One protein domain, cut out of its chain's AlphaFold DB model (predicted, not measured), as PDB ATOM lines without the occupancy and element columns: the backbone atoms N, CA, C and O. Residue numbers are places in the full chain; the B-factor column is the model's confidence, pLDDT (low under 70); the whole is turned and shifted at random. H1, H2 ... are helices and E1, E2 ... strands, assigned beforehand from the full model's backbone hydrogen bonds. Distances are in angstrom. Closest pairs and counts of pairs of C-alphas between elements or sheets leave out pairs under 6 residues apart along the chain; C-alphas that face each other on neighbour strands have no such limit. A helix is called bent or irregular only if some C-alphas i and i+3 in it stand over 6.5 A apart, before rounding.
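Overview. This is residues 112 to 246 of the 256 residues of an uncharacterized protein of Cyprinodon variegatus (UniProt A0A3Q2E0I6). A small sheet of three parallel strands, in the order E1, E2, E5, lies between two helices in three layers, with H1 over one face and the long H3 over the other. The antiparallel hairpin of E3 and E4, with short H2 by E4, sits beyond H1, and the long unnamed stretch 159 to 187 loops out to 29 A from the mean of the C-alphas. Of 135 printed residues, under half are in the three named helices and five named strands, in chain order E1, H1, E2, E3, E4, H2, E5, H3; the class is mixed. The whole is compact, radius of gyration of the C-alphas 16.2 A, with a flat outline of 50 by 40 by 20 A.

Arrangement. E1, residues 112 to 116, H1, residues 118 to 129, and E2, residues 133 to 139, form a strand-helix-strand unit, two parallel neighbour strands with a helix between, its crossover right-handed. N 115 and O 137 are 2.9 A apart, within hydrogen-bond range. H1 is on the sheet over E1 and E2, height 8.4 A; its closest C-alphas to E2 are Ala 127 and Ile 133, 5.5 A. E3, residues 150 to 152, and E4, residues 155 to 158, form a hairpin, with N 152 and O 155 2.9 A apart. The closest C-alphas of E4 and H2, residues 188 to 193, are Leu 158 and Ser 193, 5.0 A. E5, residues 203 to 207, is parallel to E2, with N 205 and O 136 2.9 A apart. H3, residues 223 to 245, is on the opposite face from H1, over E2 and E5, height 9.2 A; C-alphas Ala 135 and His 244 of E2 and H3 are closest, 6.2 A. O i to N i+4 pairs within range number 7 of 8 in H1, 18 of 19 in H3 and 0 of 2 in irregular H2, where C-alphas 189 and 192 are 7.5 A apart and 1 of 3 O i to N i+3 pairs is within range.

Along the chain. E1 begins at C-alpha 112 (106.786, 128.672, 61.242). H1 measures 17.2 A, E2 16.7 A and H3 32.4 A, ending at C-alpha 245 (110.579, 127.491, 55.734).

Size, cuts and confidence. The C-alphas farthest apart, Glu 172 and Ser 246, are 50.4 A apart. The printed part has no cut; the links E4 to H2 and E5 to H3 are long. In this model pLDDT is under 70 at residues 210, 212 to 228 and 230.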
ATOM      1  N   GLY A 112     106.111 129.313  60.115       89.62
ATOM      2  CA  GLY A 112     106.786 128.672  61.242       89.62
ATOM      3  C   GLY A 112     106.263 129.203  62.571       89.62
ATOM      4  O   GLY A 112     106.038 130.406  62.703       89.62
ATOM      5  N   VAL A 113     106.090 128.329  63.557       90.06
ATOM      6  CA  VAL A 113     105.619 128.691  64.901       90.06
ATOM      7  C   VAL A 113     106.661 128.267  65.927       90.06
ATOM      8  O   VAL A 113     107.047 127.105  65.954       90.06
ATOM      9  N   ILE A 114     107.101 129.188  66.786       88.44
ATOM     10  CA  ILE A 114     107.851 128.858  68.005       88.44
ATOM     11  C   ILE A 114     106.903 129.039  69.180       88.44
ATOM     12  O   ILE A 114     106.203 130.047  69.270       88.44
ATOM     13  N   SER A 115     106.862 128.050  70.060       85.62
ATOM     14  CA  SER A 115     105.935 128.024  71.183       85.62
ATOM     15  C   SER A 115     106.591 127.434  72.422       85.62
ATOM     16  O   SER A 115     107.445 126.555  72.316       85.62
ATOM     17  N   GLN A 116     106.183 127.932  73.589       82.69
ATOM     18  CA  GLN A 116     106.633 127.453  74.889       82.69
ATOM     19  C   GLN A 116     105.429 127.236  75.814       82.69
ATOM     20  O   GLN A 116     104.460 128.003  75.766       82.69
ATOM     21  N   SER A 117     105.504 126.235  76.695       83.25
ATOM     22  CA  SER A 117     104.504 125.989  77.742       83.25
ATOM     23  C   SER A 117     103.090 125.829  77.156       83.25
ATOM     24  O   SER A 117     102.904 125.066  76.210       83.25
ATOM     25  N   LYS A 118     102.073 126.535  77.666       80.69
ATOM     26  CA  LYS A 118     100.695 126.478  77.145       80.69
ATOM     27  C   LYS A 118     100.599 126.855  75.660       80.69
ATOM     28  O   LYS A 118      99.760 126.316  74.951       80.69
ATOM     29  N   GLY A 119     101.480 127.719  75.152       84.31
ATOM     30  CA  GLY A 119     101.497 128.066  73.726       84.31
ATOM     31  C   GLY A 119     101.736 126.857  72.815       84.31
ATOM     32  O   GLY A 119     101.325 126.867  71.657       84.31
ATOM     33  N   CYS A 120     102.370 125.806  73.334       85.81
ATOM     34  CA  CYS A 120     102.679 124.599  72.587       85.81
ATOM     35  C   CYS A 120     101.443 123.787  72.201       85.81
ATOM     36  O   CYS A 120     101.370 123.307  71.075       85.81
ATOM     37  N   ASP A 121     100.462 123.640  73.095       86.06
ATOM     38  CA  ASP A 121      99.262 122.860  72.776       86.06
ATOM     39  C   ASP A 121      98.377 123.593  71.745       86.06
ATOM     40  O   ASP A 121      97.788 122.973  70.857       86.06
ATOM     41  N   ILE A 122      98.414 124.929  71.744       90.00
ATOM     42  CA  ILE A 122      97.833 125.767  70.692       90.00
ATOM     43  C   ILE A 122      98.599 125.585  69.378       90.00
ATOM     44  O   ILE A 122      97.971 125.394  68.340       90.00
ATOM     45  N   ALA A 123      99.934 125.614  69.393       91.06
ATOM     46  CA  ALA A 123     100.751 125.456  68.189       91.06
ATOM     47  C   ALA A 123     100.579 124.074  67.535       91.06
ATOM     48  O   ALA A 123     100.418 123.986  66.317       91.06
ATOM     49  N   LEU A 124     100.537 123.006  68.337       92.88
ATOM     50  CA  LEU A 124     100.227 121.658  67.859       92.88
ATOM     51  C   LEU A 124      98.803 121.581  67.296       92.88
ATOM     52  O   LEU A 124      98.591 121.003  66.233       92.88
ATOM     53  N   SER A 125      97.831 122.215  67.960       93.88
ATOM     54  CA  SER A 125      96.453 122.277  67.461       93.88
ATOM     55  C   SER A 125      96.356 123.046  66.139       93.88
ATOM     56  O   SER A 125      95.672 122.608  65.217       93.88
ATOM     57  N   LEU A 126      97.070 124.165  65.996       93.56
ATOM     58  CA  LEU A 126      97.149 124.898  64.732       93.56
ATOM     59  C   LEU A 126      97.712 124.009  63.623       93.56
ATOM     60  O   LEU A 126      97.112 123.940  62.556       93.56
ATOM     61  N   ALA A 127      98.800 123.285  63.891       92.88
ATOM     62  CA  ALA A 127      99.387 122.369  62.918       92.88
ATOM     63  C   ALA A 127      98.428 121.234  62.515       92.88
ATOM     64  O   ALA A 127      98.390 120.853  61.350       92.88
ATOM     65  N   ALA A 128      97.626 120.720  63.453       94.31
ATOM     66  CA  ALA A 128      96.703 119.610  63.209       94.31
ATOM     67  C   ALA A 128      95.390 120.016  62.504       94.31
ATOM     68  O   ALA A 128      94.775 119.196  61.816       94.31
ATOM     69  N   PHE A 129      94.915 121.253  62.696       93.94
ATOM     70  CA  PHE A 129      93.583 121.685  62.241       93.94
ATOM     71  C   PHE A 129      93.592 122.817  61.201       93.94
ATOM     72  O   PHE A 129      92.539 123.104  60.614       93.94
ATOM     73  N   VAL A 130      94.735 123.467  60.957       90.31
ATOM     74  CA  VAL A 130      94.865 124.618  60.052       90.31
ATOM     75  C   VAL A 130      95.960 124.367  59.014       90.31
ATOM     76  O   VAL A 130      97.067 123.949  59.332       90.31
ATOM     77  N   GLN A 131      95.651 124.651  57.747       88.25
ATOM     78  CA  GLN A 131      96.616 124.538  56.653       88.25
ATOM     79  C   GLN A 131      97.631 125.688  56.679       88.25
ATOM     80  O   GLN A 131      97.319 126.799  57.105       88.25
ATOM     81  N   GLY A 132      98.828 125.436  56.149       86.75
ATOM     82  CA  GLY A 132      99.866 126.457  55.981       86.75
ATOM     83  C   GLY A 132     100.858 126.563  57.139       86.75
ATOM     84  O   GLY A 132     101.767 127.386  57.059       86.75
ATOM     85  N   ILE A 133     100.741 125.732  58.181       90.25
ATOM     86  CA  ILE A 133     101.795 125.571  59.190       90.25
ATOM     87  C   ILE A 133     102.856 124.618  58.637       90.25
ATOM     88  O   ILE A 133     102.606 123.427  58.477       90.25
ATOM     89  N   ALA A 134     104.037 125.148  58.326       91.38
ATOM     90  CA  ALA A 134     105.127 124.382  57.720       91.38
ATOM     91  C   ALA A 134     106.097 123.806  58.762       91.38
ATOM     92  O   ALA A 134     106.682 122.744  58.545       91.38
ATOM     93  N   ALA A 135     106.274 124.491  59.893       93.56
ATOM     94  CA  ALA A 135     107.196 124.073  60.941       93.56
ATOM     95  C   ALA A 135     106.723 124.536  62.325       93.56
ATOM     96  O   ALA A 135     106.289 125.677  62.483       93.56
ATOM     97  N   VAL A 136     106.858 123.682  63.337       93.44
ATOM     98  CA  VAL A 136     106.576 124.006  64.738       93.44
ATOM     99  C   VAL A 136     107.781 123.655  65.599       93.44
ATOM    100  O   VAL A 136     108.226 122.511  65.643       93.44
ATOM    101  N   VAL A 137     108.286 124.653  66.314       94.19
ATOM    102  CA  VAL A 137     109.212 124.490  67.426       94.19
ATOM    103  C   VAL A 137     108.391 124.491  68.710       94.19
ATOM    104  O   VAL A 137     107.720 125.469  69.055       94.19
ATOM    105  N   TRP A 138     108.435 123.363  69.398       90.62
ATOM    106  CA  TRP A 138     107.702 123.090  70.623       90.62
ATOM    107  C   TRP A 138     108.698 123.067  71.779       90.62
ATOM    108  O   TRP A 138     109.682 122.334  71.698       90.62
ATOM    109  N   ILE A 139     108.477 123.865  72.827       86.50
ATOM    110  CA  ILE A 139     109.387 123.975  73.977       86.50
ATOM    111  C   ILE A 139     108.619 123.706  75.275       86.50
ATOM    112  O   ILE A 139     107.781 124.516  75.676       86.50
ATOM    113  N   ASN A 140     108.910 122.595  75.958       83.50
ATOM    114  CA  ASN A 140     108.336 122.269  77.277       83.50
ATOM    115  C   ASN A 140     106.798 122.405  77.333       83.50
ATOM    116  O   ASN A 140     106.227 123.058  78.211       83.50
ATOM    117  N   GLY A 141     106.118 121.877  76.314       81.31
ATOM    118  CA  GLY A 141     104.666 121.961  76.174       81.31
ATOM    119  C   GLY A 141     103.916 120.727  76.667       81.31
ATOM    120  O   GLY A 141     104.503 119.781  77.175       81.31
ATOM    121  N   CYS A 142     102.608 120.690  76.426       83.62
ATOM    122  CA  CYS A 142     101.826 119.455  76.490       83.62
ATOM    123  C   CYS A 142     101.454 119.004  75.067       83.62
ATOM    124  O   CYS A 142     101.329 119.831  74.160       83.62
ATOM    125  N   SER A 143     101.282 117.697  74.862       88.31
ATOM    126  CA  SER A 143     100.702 117.120  73.638       88.31
ATOM    127  C   SER A 143      99.167 117.081  73.664       88.31
ATOM    128  O   SER A 143      98.539 116.641  72.705       88.31
ATOM    129  N   SER A 144      98.560 117.533  74.761       91.50
ATOM    130  CA  SER A 144      97.114 117.581  74.972       91.50
ATOM    131  C   SER A 144      96.674 119.003  75.297       91.50
ATOM    132  O   SER A 144      97.458 119.803  75.805       91.50
ATOM    133  N   ASN A 145      95.420 119.329  75.007       92.06
ATOM    134  CA  ASN A 145      94.849 120.637  75.285       92.06
ATOM    135  C   ASN A 145      94.571 120.805  76.783       92.06
ATOM    136  O   ASN A 145      93.640 120.204  77.312       92.06
ATOM    137  N   VAL A 146      95.340 121.654  77.465       85.81
ATOM    138  CA  VAL A 146      95.238 121.815  78.923       85.81
ATOM    139  C   VAL A 146      94.328 122.978  79.339       85.81
ATOM    140  O   VAL A 146      94.369 124.056  78.744       85.81
ATOM    141  N   ALA A 147      93.561 122.781  80.416       84.75
ATOM    142  CA  ALA A 147      92.763 123.755  81.176       84.75
ATOM    143  C   ALA A 147      91.573 124.422  80.463       84.75
ATOM    144  O   ALA A 147      90.495 124.517  81.046       84.75
ATOM    145  N   ILE A 148      91.740 124.904  79.232       86.44
ATOM    146  CA  ILE A 148      90.711 125.658  78.504       86.44
ATOM    147  C   ILE A 148      90.239 124.823  77.308       86.44
ATOM    148  O   ILE A 148      91.079 124.419  76.507       86.44
ATOM    149  N   PRO A 149      88.929 124.547  77.149       91.88
ATOM    150  CA  PRO A 149      88.417 123.837  75.976       91.88
ATOM    151  C   PRO A 149      88.759 124.594  74.688       91.88
ATOM    152  O   PRO A 149      88.567 125.810  74.611       91.88
ATOM    153  N   LEU A 150      89.233 123.880  73.664       92.44
ATOM    154  CA  LEU A 150      89.624 124.497  72.399       92.44
ATOM    155  C   LEU A 150      88.482 124.435  71.383       92.44
ATOM    156  O   LEU A 150      87.945 123.363  71.090       92.44
ATOM    157  N   TYR A 151      88.148 125.589  70.804       93.06
ATOM    158  CA  TYR A 151      87.094 125.735  69.804       93.06
ATOM    159  C   TYR A 151      87.664 126.163  68.456       93.06
ATOM    160  O   TYR A 151      88.516 127.044  68.374       93.06
ATOM    161  N   TYR A 152      87.117 125.600  67.382       89.25
ATOM    162  CA  TYR A 152      87.375 126.036  66.015       89.25
ATOM    163  C   TYR A 152      86.061 126.066  65.237       89.25
ATOM    164  O   TYR A 152      85.294 125.104  65.258       89.25
ATOM    165  N   LYS A 153      85.774 127.194  64.572       90.19
ATOM    166  CA  LYS A 153      84.503 127.436  63.856       90.19
ATOM    167  C   LYS A 153      83.262 127.163  64.731       90.19
ATOM    168  O   LYS A 153      82.339 126.475  64.307       90.19
ATOM    169  N   ASN A 154      83.264 127.684  65.963       91.38
ATOM    170  CA  ASN A 154      82.208 127.522  66.981       91.38
ATOM    171  C   ASN A 154      81.921 126.075  67.421       91.38
ATOM    172  O   ASN A 154      80.920 125.821  68.087       91.38
ATOM    173  N   ARG A 155      82.798 125.123  67.095       93.38
ATOM    174  CA  ARG A 155      82.721 123.743  67.569       93.38
ATOM    175  C   ARG A 155      83.892 123.467  68.500       93.38
ATOM    176  O   ARG A 155      85.027 123.781  68.151       93.38
ATOM    177  N   GLN A 156      83.625 122.862  69.654       95.00
ATOM    178  CA  GLN A 156      84.692 122.328  70.496       95.00
ATOM    179  C   GLN A 156      85.387 121.196  69.736       95.00
ATOM    180  O   GLN A 156      84.737 120.236  69.316       95.00
ATOM    181  N   ILE A 157      86.691 121.342  69.524       95.56
ATOM    182  CA  ILE A 157      87.519 120.361  68.817       95.56
ATOM    183  C   ILE A 157      88.398 119.554  69.768       95.56
ATOM    184  O   ILE A 157      88.717 118.420  69.434       95.56
ATOM    185  N   LEU A 158      88.740 120.109  70.936       95.94
ATOM    186  CA  LEU A 158      89.468 119.408  71.992       95.94
ATOM    187  C   LEU A 158      88.878 119.751  73.361       95.94
ATOM    188  O   LEU A 158      88.613 120.918  73.672       95.94
ATOM    189  N   SER A 159      88.680 118.724  74.177       95.94
ATOM    190  CA  SER A 159      88.309 118.853  75.587       95.94
ATOM    191  C   SER A 159      89.490 119.356  76.420       95.94
ATOM    192  O   SER A 159      90.642 119.181  76.019       95.94
ATOM    193  N   PRO A 160      89.240 120.022  77.558       93.44
ATOM    194  CA  PRO A 160      90.310 120.446  78.445       93.44
ATOM    195  C   PRO A 160      90.787 119.264  79.289       93.44
ATOM    196  O   PRO A 160      89.992 118.617  79.967       93.44
ATOM    197  N   LEU A 161      92.092 119.024  79.287       91.00
ATOM    198  CA  LEU A 161      92.751 118.194  80.281       91.00
ATOM    199  C   LEU A 161      92.911 119.015  81.559       91.00
ATOM    200  O   LEU A 161      93.483 120.110  81.541       91.00
ATOM    201  N   MET A 162      92.339 118.520  82.651       90.31
ATOM    202  CA  MET A 162      92.214 119.275  83.895       90.31
ATOM    203  C   MET A 162      93.340 118.953  84.877       90.31
ATOM    204  O   MET A 162      94.018 117.931  84.783       90.31
ATOM    205  N   PHE A 163      93.529 119.857  85.839       86.25
ATOM    206  CA  PHE A 163      94.480 119.678  86.927       86.25
ATOM    207  C   PHE A 163      93.827 119.005  88.137       86.25
ATOM    208  O   PHE A 163      92.743 119.394  88.574       86.25
ATOM    209  N   ASN A 164      94.551 118.078  88.749       89.31
ATOM    210  CA  ASN A 164      94.260 117.466  90.029       89.31
ATOM    211  C   ASN A 164      95.149 118.064  91.116       89.31
ATOM    212  O   ASN A 164      96.292 117.655  91.336       89.31
ATOM    213  N   LEU A 165      94.597 119.043  91.827       87.69
ATOM    214  CA  LEU A 165      95.322 119.761  92.872       87.69
ATOM    215  C   LEU A 165      95.648 118.888  94.094       87.69
ATOM    216  O   LEU A 165      96.518 119.257  94.879       87.69
ATOM    217  N   SER A 166      95.022 117.717  94.238       91.81
ATOM    218  CA  SER A 166      95.373 116.751  95.287       91.81
ATOM    219  C   SER A 166      96.754 116.123  95.063       91.81
ATOM    220  O   SER A 166      97.336 115.601  96.008       91.81
ATOM    221  N   LYS A 167      97.297 116.190  93.837       88.50
ATOM    222  CA  LYS A 167      98.641 115.699  93.482       88.50
ATOM    223  C   LYS A 167      99.747 116.747  93.709       88.50
ATOM    224  O   LYS A 167     100.903 116.499  93.377       88.50
ATOM    225  N   VAL A 168      99.415 117.927  94.245       87.44
ATOM    226  CA  VAL A 168     100.404 118.967  94.571       87.44
ATOM    227  C   VAL A 168     101.288 118.498  95.723       87.44
ATOM    228  O   VAL A 168     100.787 118.144  96.789       87.44
ATOM    229  N   ILE A 169     102.606 118.571  95.538       86.94
ATOM    230  CA  ILE A 169     103.575 118.177  96.562       86.94
ATOM    231  C   ILE A 169     104.089 119.441  97.274       86.94
ATOM    232  O   ILE A 169     104.685 120.311  96.628       86.94
ATOM    233  N   PRO A 170     103.860 119.595  98.591       86.50
ATOM    234  CA  PRO A 170     104.442 120.689  99.359       86.50
ATOM    235  C   PRO A 170     105.948 120.469  99.543       86.50
ATOM    236  O   PRO A 170     106.405 119.341  99.711       86.50
ATOM    237  N   THR A 171     106.720 121.553  99.545       83.56
ATOM    238  CA  THR A 171     108.164 121.516  99.821       83.56
ATOM    239  C   THR A 171     108.489 122.258 101.112       83.56
ATOM    240  O   THR A 171     107.740 123.140 101.535       83.56
ATOM    241  N   GLU A 172     109.638 121.947 101.715       81.69
ATOM    242  CA  GLU A 172     110.118 122.599 102.945       81.69
ATOM    243  C   GLU A 172     110.270 124.121 102.797       81.69
ATOM    244  O   GLU A 172     110.075 124.866 103.751       81.69
ATOM    245  N   SER A 173     110.551 124.597 101.580       79.31
ATOM    246  CA  SER A 173     110.661 126.027 101.262       79.31
ATOM    247  C   SER A 173     109.324 126.783 101.254       79.31
ATOM    248  O   SER A 173     109.306 128.000 101.093       79.31
ATOM    249  N   GLY A 174     108.193 126.078 101.354       77.88
ATOM    250  CA  GLY A 174     106.856 126.631 101.122       77.88
ATOM    251  C   GLY A 174     106.454 126.698  99.642       77.88
ATOM    252  O   GLY A 174     105.283 126.943  99.342       77.88
ATOM    253  N   ALA A 175     107.371 126.429  98.704       75.56
ATOM    254  CA  ALA A 175     107.033 126.255  97.293       75.56
ATOM    255  C   ALA A 175     106.185 124.988  97.076       75.56
ATOM    256  O   ALA A 175     106.301 124.001  97.811       75.56
ATOM    257  N   LYS A 176     105.341 125.013  96.042       76.38
ATOM    258  CA  LYS A 176     104.476 123.895  95.651       76.38
ATOM    259  C   LYS A 176     104.992 123.282  94.358       76.38
ATOM    260  O   LYS A 176     105.084 123.973  93.348       76.38
ATOM    261  N   LEU A 177     105.295 121.990  94.390       78.69
ATOM    262  CA  LEU A 177     105.652 121.229  93.205       78.69
ATOM    263  C   LEU A 177     104.367 120.752  92.519       78.69
ATOM    264  O   LEU A 177     103.570 120.018  93.106       78.69
ATOM    265  N   VAL A 178     104.171 121.199  91.278       79.25
ATOM    266  CA  VAL A 178     102.952 120.957  90.482       79.25
ATOM    267  C   VAL A 178     103.162 119.975  89.331       79.25
ATOM    268  O   VAL A 178     102.235 119.693  88.587       79.25
ATOM    269  N   LYS A 179     104.356 119.400  89.221       78.00
ATOM    270  CA  LYS A 179     104.764 118.475  88.160       78.00
ATOM    271  C   LYS A 179     103.720 117.402  87.810       78.00
ATOM    272  O   LYS A 179     103.430 117.178  86.642       78.00
ATOM    273  N   TYR A 180     103.125 116.775  88.823       83.19
ATOM    274  CA  TYR A 180     102.215 115.637  88.658       83.19
ATOM    275  C   TYR A 180     100.733 116.016  88.673       83.19
ATOM    276  O   TYR A 180      99.883 115.141  88.802       83.19
ATOM    277  N   VAL A 181     100.393 117.307  88.607       85.81
ATOM    278  CA  VAL A 181      98.998 117.737  88.772       85.81
ATOM    279  C   VAL A 181      98.170 117.579  87.508       85.81
ATOM    280  O   VAL A 181      96.953 117.591  87.609       85.81
ATOM    281  N   LEU A 182      98.768 117.428  86.328       84.75
ATOM    282  CA  LEU A 182      97.993 117.172  85.116       84.75
ATOM    283  C   LEU A 182      97.395 115.756  85.165       84.75
ATOM    284  O   LEU A 182      98.068 114.810  85.581       84.75
ATOM    285  N   GLU A 183      96.121 115.609  84.800       89.44
ATOM    286  CA  GLU A 183      95.527 114.278  84.648       89.44
ATOM    287  C   GLU A 183      96.121 113.520  83.456       89.44
ATOM    288  O   GLU A 183      96.698 114.123  82.554       89.44
ATOM    289  N   ASP A 184      96.009 112.190  83.470       87.69
ATOM    290  CA  ASP A 184      96.592 111.338  82.430       87.69
ATOM    291  C   ASP A 184      95.862 111.543  81.088       87.69
ATOM    292  O   ASP A 184      94.678 111.201  80.990       87.69
ATOM    293  N   PRO A 185      96.527 112.076  80.044       86.75
ATOM    294  CA  PRO A 185      95.913 112.261  78.730       86.75
ATOM    295  C   PRO A 185      95.561 110.945  78.023       86.75
ATOM    296  O   PRO A 185      94.743 110.957  77.104       86.75
ATOM    297  N   LEU A 186      96.174 109.823  78.416       86.19
ATOM    298  CA  LEU A 186      95.941 108.510  77.808       86.19
ATOM    299  C   LEU A 186      94.746 107.769  78.427       86.19
ATOM    300  O   LEU A 186      94.290 106.775  77.855       86.19
ATOM    301  N   ALA A 187      94.225 108.253  79.557       89.56
ATOM    302  CA  ALA A 187      93.019 107.718  80.176       89.56
ATOM    303  C   ALA A 187      91.801 107.892  79.248       89.56
ATOM    304  O   ALA A 187      91.693 108.883  78.521       89.56
ATOM    305  N   GLU A 188      90.880 106.926  79.258       91.31
ATOM    306  CA  GLU A 188      89.747 106.859  78.323       91.31
ATOM    307  C   GLU A 188      88.869 108.121  78.387       91.31
ATOM    308  O   GLU A 188      88.490 108.682  77.358       91.31
ATOM    309  N   GLU A 189      88.636 108.637  79.593       92.69
ATOM    310  CA  GLU A 189      87.891 109.868  79.857       92.69
ATOM    311  C   GLU A 189      88.560 111.137  79.297       92.69
ATOM    312  O   GLU A 189      87.881 112.136  79.045       92.69
ATOM    313  N   ASN A 190      89.875 111.097  79.065       92.56
ATOM    314  CA  ASN A 190      90.691 112.244  78.672       92.56
ATOM    315  C   ASN A 190      91.116 112.218  77.198       92.56
ATOM    316  O   ASN A 190      91.690 113.201  76.722       92.56
ATOM    317  N   GLN A 191      90.779 111.167  76.441       90.38
ATOM    318  CA  GLN A 191      91.174 111.024  75.031       90.38
ATOM    319  C   GLN A 191      90.743 112.209  74.157       90.38
ATOM    320  O   GLN A 191      91.442 112.579  73.217       90.38
ATOM    321  N   GLY A 192      89.627 112.864  74.492       92.50
ATOM    322  CA  GLY A 192      89.155 114.058  73.784       92.50
ATOM    323  C   GLY A 192      90.061 115.290  73.920       92.50
ATOM    324  O   GLY A 192      89.817 116.288  73.245       92.50
ATOM    325  N   SER A 193      91.065 115.257  74.800       93.31
ATOM    326  CA  SER A 193      92.049 116.332  74.977       93.31
ATOM    327  C   SER A 193      93.319 116.148  74.142       93.31
ATOM    328  O   SER A 193      94.037 117.126  73.922       93.31
ATOM    329  N   VAL A 194      93.590 114.932  73.656       93.62
ATOM    330  CA  VAL A 194      94.816 114.596  72.919       93.62
ATOM    331  C   VAL A 194      94.815 115.290  71.561       93.62
ATOM    332  O   VAL A 194      93.845 115.207  70.804       93.62
ATOM    333  N   ILE A 195      95.909 115.981  71.237       94.62
ATOM    334  CA  ILE A 195      96.030 116.685  69.962       94.62
ATOM    335  C   ILE A 195      96.445 115.685  68.878       94.62
ATOM    336  O   ILE A 195      97.496 115.055  69.017       94.62
ATOM    337  N   PRO A 196      95.683 115.569  67.776       94.56
ATOM    338  CA  PRO A 196      95.966 114.615  66.709       94.56
ATOM    339  C   PRO A 196      97.065 115.139  65.772       94.56
ATOM    340  O   PRO A 196      96.804 115.533  64.630       94.56
ATOM    341  N   ILE A 197      98.302 115.220  66.272       92.25
ATOM    342  CA  ILE A 197      99.456 115.776  65.545       92.25
ATOM    343  C   ILE A 197      99.814 114.977  64.287       92.25
ATOM    344  O   ILE A 197     100.422 115.522  63.374       92.25
ATOM    345  N   GLU A 198      99.382 113.720  64.195       93.44
ATOM    346  CA  GLU A 198      99.506 112.881  63.002       93.44
ATOM    347  C   GLU A 198      98.750 113.437  61.786       93.44
ATOM    348  O   GLU A 198      99.001 113.018  60.659       93.44
ATOM    349  N   ARG A 199      97.824 114.381  62.000       94.69
ATOM    350  CA  ARG A 199      97.087 115.075  60.934       94.69
ATOM    351  C   ARG A 199      97.836 116.268  60.351       94.69
ATOM    352  O   ARG A 199      97.356 116.848  59.381       94.69
ATOM    353  N   ALA A 200      98.934 116.683  60.974       93.44
ATOM    354  CA  ALA A 200      99.692 117.833  60.529       93.44
ATOM    355  C   ALA A 200     100.635 117.460  59.378       93.44
ATOM    356  O   ALA A 200     101.395 116.501  59.474       93.44
ATOM    357  N   ASP A 201     100.645 118.285  58.333       90.75
ATOM    358  CA  ASP A 201     101.578 118.156  57.204       90.75
ATOM    359  C   ASP A 201     102.936 118.843  57.472       90.75
ATOM    360  O   ASP A 201     103.863 118.762  56.665       90.75
ATOM    361  N   GLY A 202     103.040 119.571  58.591       90.50
ATOM    362  CA  GLY A 202     104.220 120.339  58.984       90.50
ATOM    363  C   GLY A 202     105.289 119.511  59.697       90.50
ATOM    364  O   GLY A 202     105.073 118.382  60.133       90.50
ATOM    365  N   HIS A 203     106.468 120.108  59.854       94.75
ATOM    366  CA  HIS A 203     107.578 119.505  60.588       94.75
ATOM    367  C   HIS A 203     107.590 119.946  62.051       94.75
ATOM    368  O   HIS A 203     107.258 121.088  62.362       94.75
ATOM    369  N   PHE A 204     108.058 119.077  62.946       94.31
ATOM    370  CA  PHE A 204     108.134 119.362  64.378       94.31
ATOM    371  C   PHE A 204     109.566 119.248  64.898       94.31
ATOM    372  O   PHE A 204     110.263 118.275  64.608       94.31
ATOM    373  N   LEU A 205     109.973 120.218  65.714       93.62
ATOM    374  CA  LEU A 205     111.142 120.129  66.579       93.62
ATOM    375  C   LEU A 205     110.670 120.202  68.030       93.62
ATOM    376  O   LEU A 205     110.205 121.249  68.482       93.62
ATOM    377  N   PHE A 206     110.815 119.093  68.751       90.56
ATOM    378  CA  PHE A 206     110.527 119.025  70.178       90.56
ATOM    379  C   PHE A 206     111.785 119.348  70.976       90.56
ATOM    380  O   PHE A 206     112.801 118.657  70.885       90.56
ATOM    381  N   VAL A 207     111.697 120.411  71.762       87.00
ATOM    382  CA  VAL A 207     112.692 120.823  72.738       87.00
ATOM    383  C   VAL A 207     112.089 120.570  74.110       87.00
ATOM    384  O   VAL A 207     111.173 121.265  74.543       87.00
ATOM    385  N   ALA A 208     112.583 119.537  74.773       80.94
ATOM    386  CA  ALA A 208     112.194 119.207  76.130       80.94
ATOM    387  C   ALA A 208     113.399 119.415  77.043       80.94
ATOM    388  O   ALA A 208     114.503 118.956  76.754       80.94
ATOM    389  N   SER A 209     113.171 120.123  78.136       77.44
ATOM    390  CA  SER A 209     114.047 120.112  79.290       77.44
ATOM    391  C   SER A 209     113.711 118.863  80.082       77.44
ATOM    392  O   SER A 209     112.565 118.698  80.501       77.44
ATOM    393  N   GLU A 210     114.705 118.010  80.318       65.69
ATOM    394  CA  GLU A 210     114.585 116.934  81.314       65.69
ATOM    395  C   GLU A 210     114.131 117.542  82.661       65.69
ATOM    396  O   GLU A 210     113.218 117.044  83.317       65.69
ATOM    397  N   ASP A 211     114.615 118.757  82.920       72.00
ATOM    398  CA  ASP A 211     114.443 119.523  84.146       72.00
ATOM    399  C   ASP A 211     113.139 120.317  84.330       72.00
ATOM    400  O   ASP A 211     113.082 121.243  85.145       72.00
ATOM    401  N   ASP A 212     112.073 119.980  83.607       67.38
ATOM    402  CA  ASP A 212     110.792 120.677  83.753       67.38
ATOM    403  C   ASP A 212     110.036 120.249  85.033       67.38
ATOM    404  O   ASP A 212     109.786 119.072  85.289       67.38
ATOM    405  N   LEU A 213     109.658 121.228  85.863       68.06
ATOM    406  CA  LEU A 213     108.858 121.030  87.082       68.06
ATOM    407  C   LEU A 213     107.399 121.496  86.924       68.06
ATOM    408  O   LEU A 213     106.619 121.394  87.877       68.06
ATOM    409  N   ASN A 214     107.038 122.026  85.754       61.78
ATOM    410  CA  ASN A 214     105.689 122.477  85.420       61.78
ATOM    411  C   ASN A 214     104.801 121.327  84.918       61.78
ATOM    412  O   ASN A 214     103.607 121.312  85.205       61.78
ATOM    413  N   TRP A 215     105.389 120.356  84.216       59.91
ATOM    414  CA  TRP A 215     104.741 119.141  83.709       59.91
ATOM    415  C   TRP A 215     105.570 117.912  84.077       59.91
ATOM    416  O   TRP A 215     106.762 118.052  84.351       59.91
ATOM    417  N   ASP A 216     104.980 116.712  84.056       50.84
ATOM    418  CA  ASP A 216     105.742 115.474  84.236       50.84
ATOM    419  C   ASP A 216     106.646 115.204  83.023       50.84
ATOM    420  O   ASP A 216     106.299 114.497  82.082       50.84
ATOM    421  N   MET A 217     107.814 115.837  83.054       46.34
ATOM    422  CA  MET A 217     109.023 115.485  82.320       46.34
ATOM    423  C   MET A 217     110.142 115.363  83.373       46.34
ATOM    424  O   MET A 217     110.117 115.989  84.435       46.34
ATOM    425  N   VAL A 218     111.030 114.393  83.216       27.02
ATOM    426  CA  VAL A 218     111.752 113.757  84.331       27.02
ATOM    427  C   VAL A 218     112.952 114.584  84.869       27.02
ATOM    428  O   VAL A 218     114.059 114.397  84.401       27.02
ATOM    429  N   TRP A 219     112.694 115.374  85.937       34.56
ATOM    430  CA  TRP A 219     113.562 115.850  87.068       34.56
ATOM    431  C   TRP A 219     114.368 117.137  86.886       34.56
ATOM    432  O   TRP A 219     115.198 117.158  86.018       34.56
ATOM    433  N   GLY A 220     114.210 118.115  87.801       35.53
ATOM    434  CA  GLY A 220     114.744 119.497  87.784       35.53
ATOM    435  C   GLY A 220     116.266 119.742  87.694       35.53
ATOM    436  O   GLY A 220     117.074 118.835  87.849       35.53
ATOM    437  N   GLY A 221     116.632 121.022  87.497       39.72
ATOM    438  CA  GLY A 221     117.878 121.401  86.819       39.72
ATOM    439  C   GLY A 221     118.760 122.476  87.431       39.72
ATOM    440  O   GLY A 221     118.321 123.347  88.181       39.72
ATOM    441  N   GLU A 222     120.029 122.428  87.030       49.34
ATOM    442  CA  GLU A 222     121.104 123.318  87.469       49.34
ATOM    443  C   GLU A 222     121.251 124.547  86.541       49.34
ATOM    444  O   GLU A 222     121.341 124.388  85.318       49.34
ATOM    445  N   PRO A 223     121.385 125.781  87.072       49.53
ATOM    446  CA  PRO A 223     121.400 127.016  86.272       49.53
ATOM    447  C   PRO A 223     122.426 127.050  85.128       49.53
ATOM    448  O   PRO A 223     122.160 127.584  84.054       49.53
ATOM    449  N   LYS A 224     123.610 126.456  85.331       55.59
ATOM    450  CA  LYS A 224     124.658 126.403  84.295       55.59
ATOM    451  C   LYS A 224     124.297 125.473  83.137       55.59
ATOM    452  O   LYS A 224     124.647 125.772  81.999       55.59
ATOM    453  N   ALA A 225     123.631 124.357  83.429       62.09
ATOM    454  CA  ALA A 225     123.185 123.414  82.410       62.09
ATOM    455  C   ALA A 225     122.045 124.025  81.585       62.09
ATOM    456  O   ALA A 225     122.078 123.953  80.358       62.09
ATOM    457  N   HIS A 226     121.121 124.725  82.249       61.59
ATOM    458  CA  HIS A 226     120.027 125.443  81.599       61.59
ATOM    459  C   HIS A 226     120.537 126.506  80.615       61.59
ATOM    460  O   HIS A 226     120.195 126.479  79.437       61.59
ATOM    461  N   ALA A 227     121.448 127.375  81.063       57.88
ATOM    462  CA  ALA A 227     122.051 128.416  80.230       57.88
ATOM    463  C   ALA A 227     122.792 127.857  78.997       57.88
ATOM    464  O   ALA A 227     122.685 128.391  77.890       57.88
ATOM    465  N   ALA A 228     123.540 126.762  79.171       65.69
ATOM    466  CA  ALA A 228     124.221 126.092  78.064       65.69
ATOM    467  C   ALA A 228     123.226 125.448  77.083       65.69
ATOM    468  O   ALA A 228     123.446 125.481  75.867       65.69
ATOM    469  N   ALA A 229     122.128 124.889  77.600       70.31
ATOM    470  CA  ALA A 229     121.055 124.340  76.788       70.31
ATOM    471  C   ALA A 229     120.373 125.438  75.961       70.31
ATOM    472  O   ALA A 229     120.246 125.263  74.754       70.31
ATOM    473  N   GLU A 230     120.028 126.589  76.548       66.56
ATOM    474  CA  GLU A 230     119.405 127.717  75.836       66.56
ATOM    475  C   GLU A 230     120.214 128.156  74.609       66.56
ATOM    476  O   GLU A 230     119.671 128.244  73.506       66.56
ATOM    477  N   LEU A 231     121.525 128.373  74.768       70.00
ATOM    478  CA  LEU A 231     122.398 128.815  73.673       70.00
ATOM    479  C   LEU A 231     122.495 127.772  72.551       70.00
ATOM    480  O   LEU A 231     122.408 128.104  71.367       70.00
ATOM    481  N   HIS A 232     122.659 126.498  72.914       76.88
ATOM    482  CA  HIS A 232     122.735 125.406  71.945       76.88
ATOM    483  C   HIS A 232     121.402 125.199  71.211       76.88
ATOM    484  O   HIS A 232     121.379 124.956  70.001       76.88
ATOM    485  N   LEU A 233     120.289 125.308  71.933       79.50
ATOM    486  CA  LEU A 233     118.945 125.131  71.398       79.50
ATOM    487  C   LEU A 233     118.547 126.294  70.495       79.50
ATOM    488  O   LEU A 233     117.950 126.047  69.451       79.50
ATOM    489  N   TRP A 234     118.926 127.533  70.826       80.25
ATOM    490  CA  TRP A 234     118.620 128.706  70.005       80.25
ATOM    491  C   TRP A 234     119.084 128.527  68.562       80.25
ATOM    492  O   TRP A 234     118.291 128.640  67.624       80.25
ATOM    493  N   LYS A 235     120.345 128.122  68.386       80.81
ATOM    494  CA  LYS A 235     120.909 127.874  67.060       80.81
ATOM    495  C   LYS A 235     120.195 126.732  66.327       80.81
ATOM    496  O   LYS A 235     119.859 126.874  65.155       80.81
ATOM    497  N   LYS A 236     119.886 125.632  67.023       87.75
ATOM    498  CA  LYS A 236     119.143 124.498  66.445       87.75
ATOM    499  C   LYS A 236     117.739 124.879  65.982       87.75
ATOM    500  O   LYS A 236     117.317 124.436  64.918       87.75
ATOM    501  N   MET A 237     117.026 125.692  66.758       87.69
ATOM    502  CA  MET A 237     115.686 126.165  66.402       87.69
ATOM    503  C   MET A 237     115.731 127.057  65.159       87.69
ATOM    504  O   MET A 237     114.904 126.894  64.262       87.69
ATOM    505  N   GLN A 238     116.726 127.944  65.062       84.88
ATOM    506  CA  GLN A 238     116.953 128.749  63.861       84.88
ATOM    507  C   GLN A 238     117.244 127.869  62.640       84.88
ATOM    508  O   GLN A 238     116.589 128.026  61.613       84.88
ATOM    509  N   ASP A 239     118.179 126.925  62.753       88.69
ATOM    510  CA  ASP A 239     118.568 126.048  61.644       88.69
ATOM    511  C   ASP A 239     117.395 125.172  61.171       88.69
ATOM    512  O   ASP A 239     117.179 125.020  59.968       88.69
ATOM    513  N   PHE A 240     116.584 124.663  62.103       91.88
ATOM    514  CA  PHE A 240     115.354 123.931  61.803       91.88
ATOM    515  C   PHE A 240     114.355 124.791  61.018       91.88
ATOM    516  O   PHE A 240     113.891 124.394  59.949       91.88
ATOM    517  N   LEU A 241     114.048 125.999  61.498       88.12
ATOM    518  CA  LEU A 241     113.119 126.891  60.801       88.12
ATOM    519  C   LEU A 241     113.644 127.281  59.418       88.12
ATOM    520  O   LEU A 241     112.887 127.255  58.452       88.12
ATOM    521  N   LEU A 242     114.940 127.571  59.291       87.56
ATOM    522  CA  LEU A 242     115.562 127.847  57.997       87.56
ATOM    523  C   LEU A 242     115.404 126.664  57.038       87.56
ATOM    524  O   LEU A 242     115.010 126.867  55.891       87.56
ATOM    525  N   ALA A 243     115.643 125.434  57.491       88.88
ATOM    526  CA  ALA A 243     115.525 124.242  56.654       88.88
ATOM    527  C   ALA A 243     114.090 123.989  56.156       88.88
ATOM    528  O   ALA A 243     113.901 123.555  55.016       88.88
ATOM    529  N   HIS A 244     113.082 124.275  56.983       88.31
ATOM    530  CA  HIS A 244     111.687 123.921  56.695       88.31
ATOM    531  C   HIS A 244     110.833 125.073  56.149       88.31
ATOM    532  O   HIS A 244     109.795 124.820  55.538       88.31
ATOM    533  N   LEU A 245     111.271 126.325  56.295       85.88
ATOM    534  CA  LEU A 245     110.579 127.491  55.734       85.88
ATOM    535  C   LEU A 245     111.184 127.972  54.411       85.88
ATOM    536  O   LEU A 245     110.467 128.578  53.611       85.88
ATOM    537  N   SER A 246     112.463 127.673  54.149       76.25
ATOM    538  CA  SER A 246     113.129 128.084  52.908       76.25
ATOM    539  C   SER A 246     112.567 127.350  51.687       76.25
ATOM    540  O   SER A 246     112.385 126.121  51.671       76.25
TER     541      SER A 246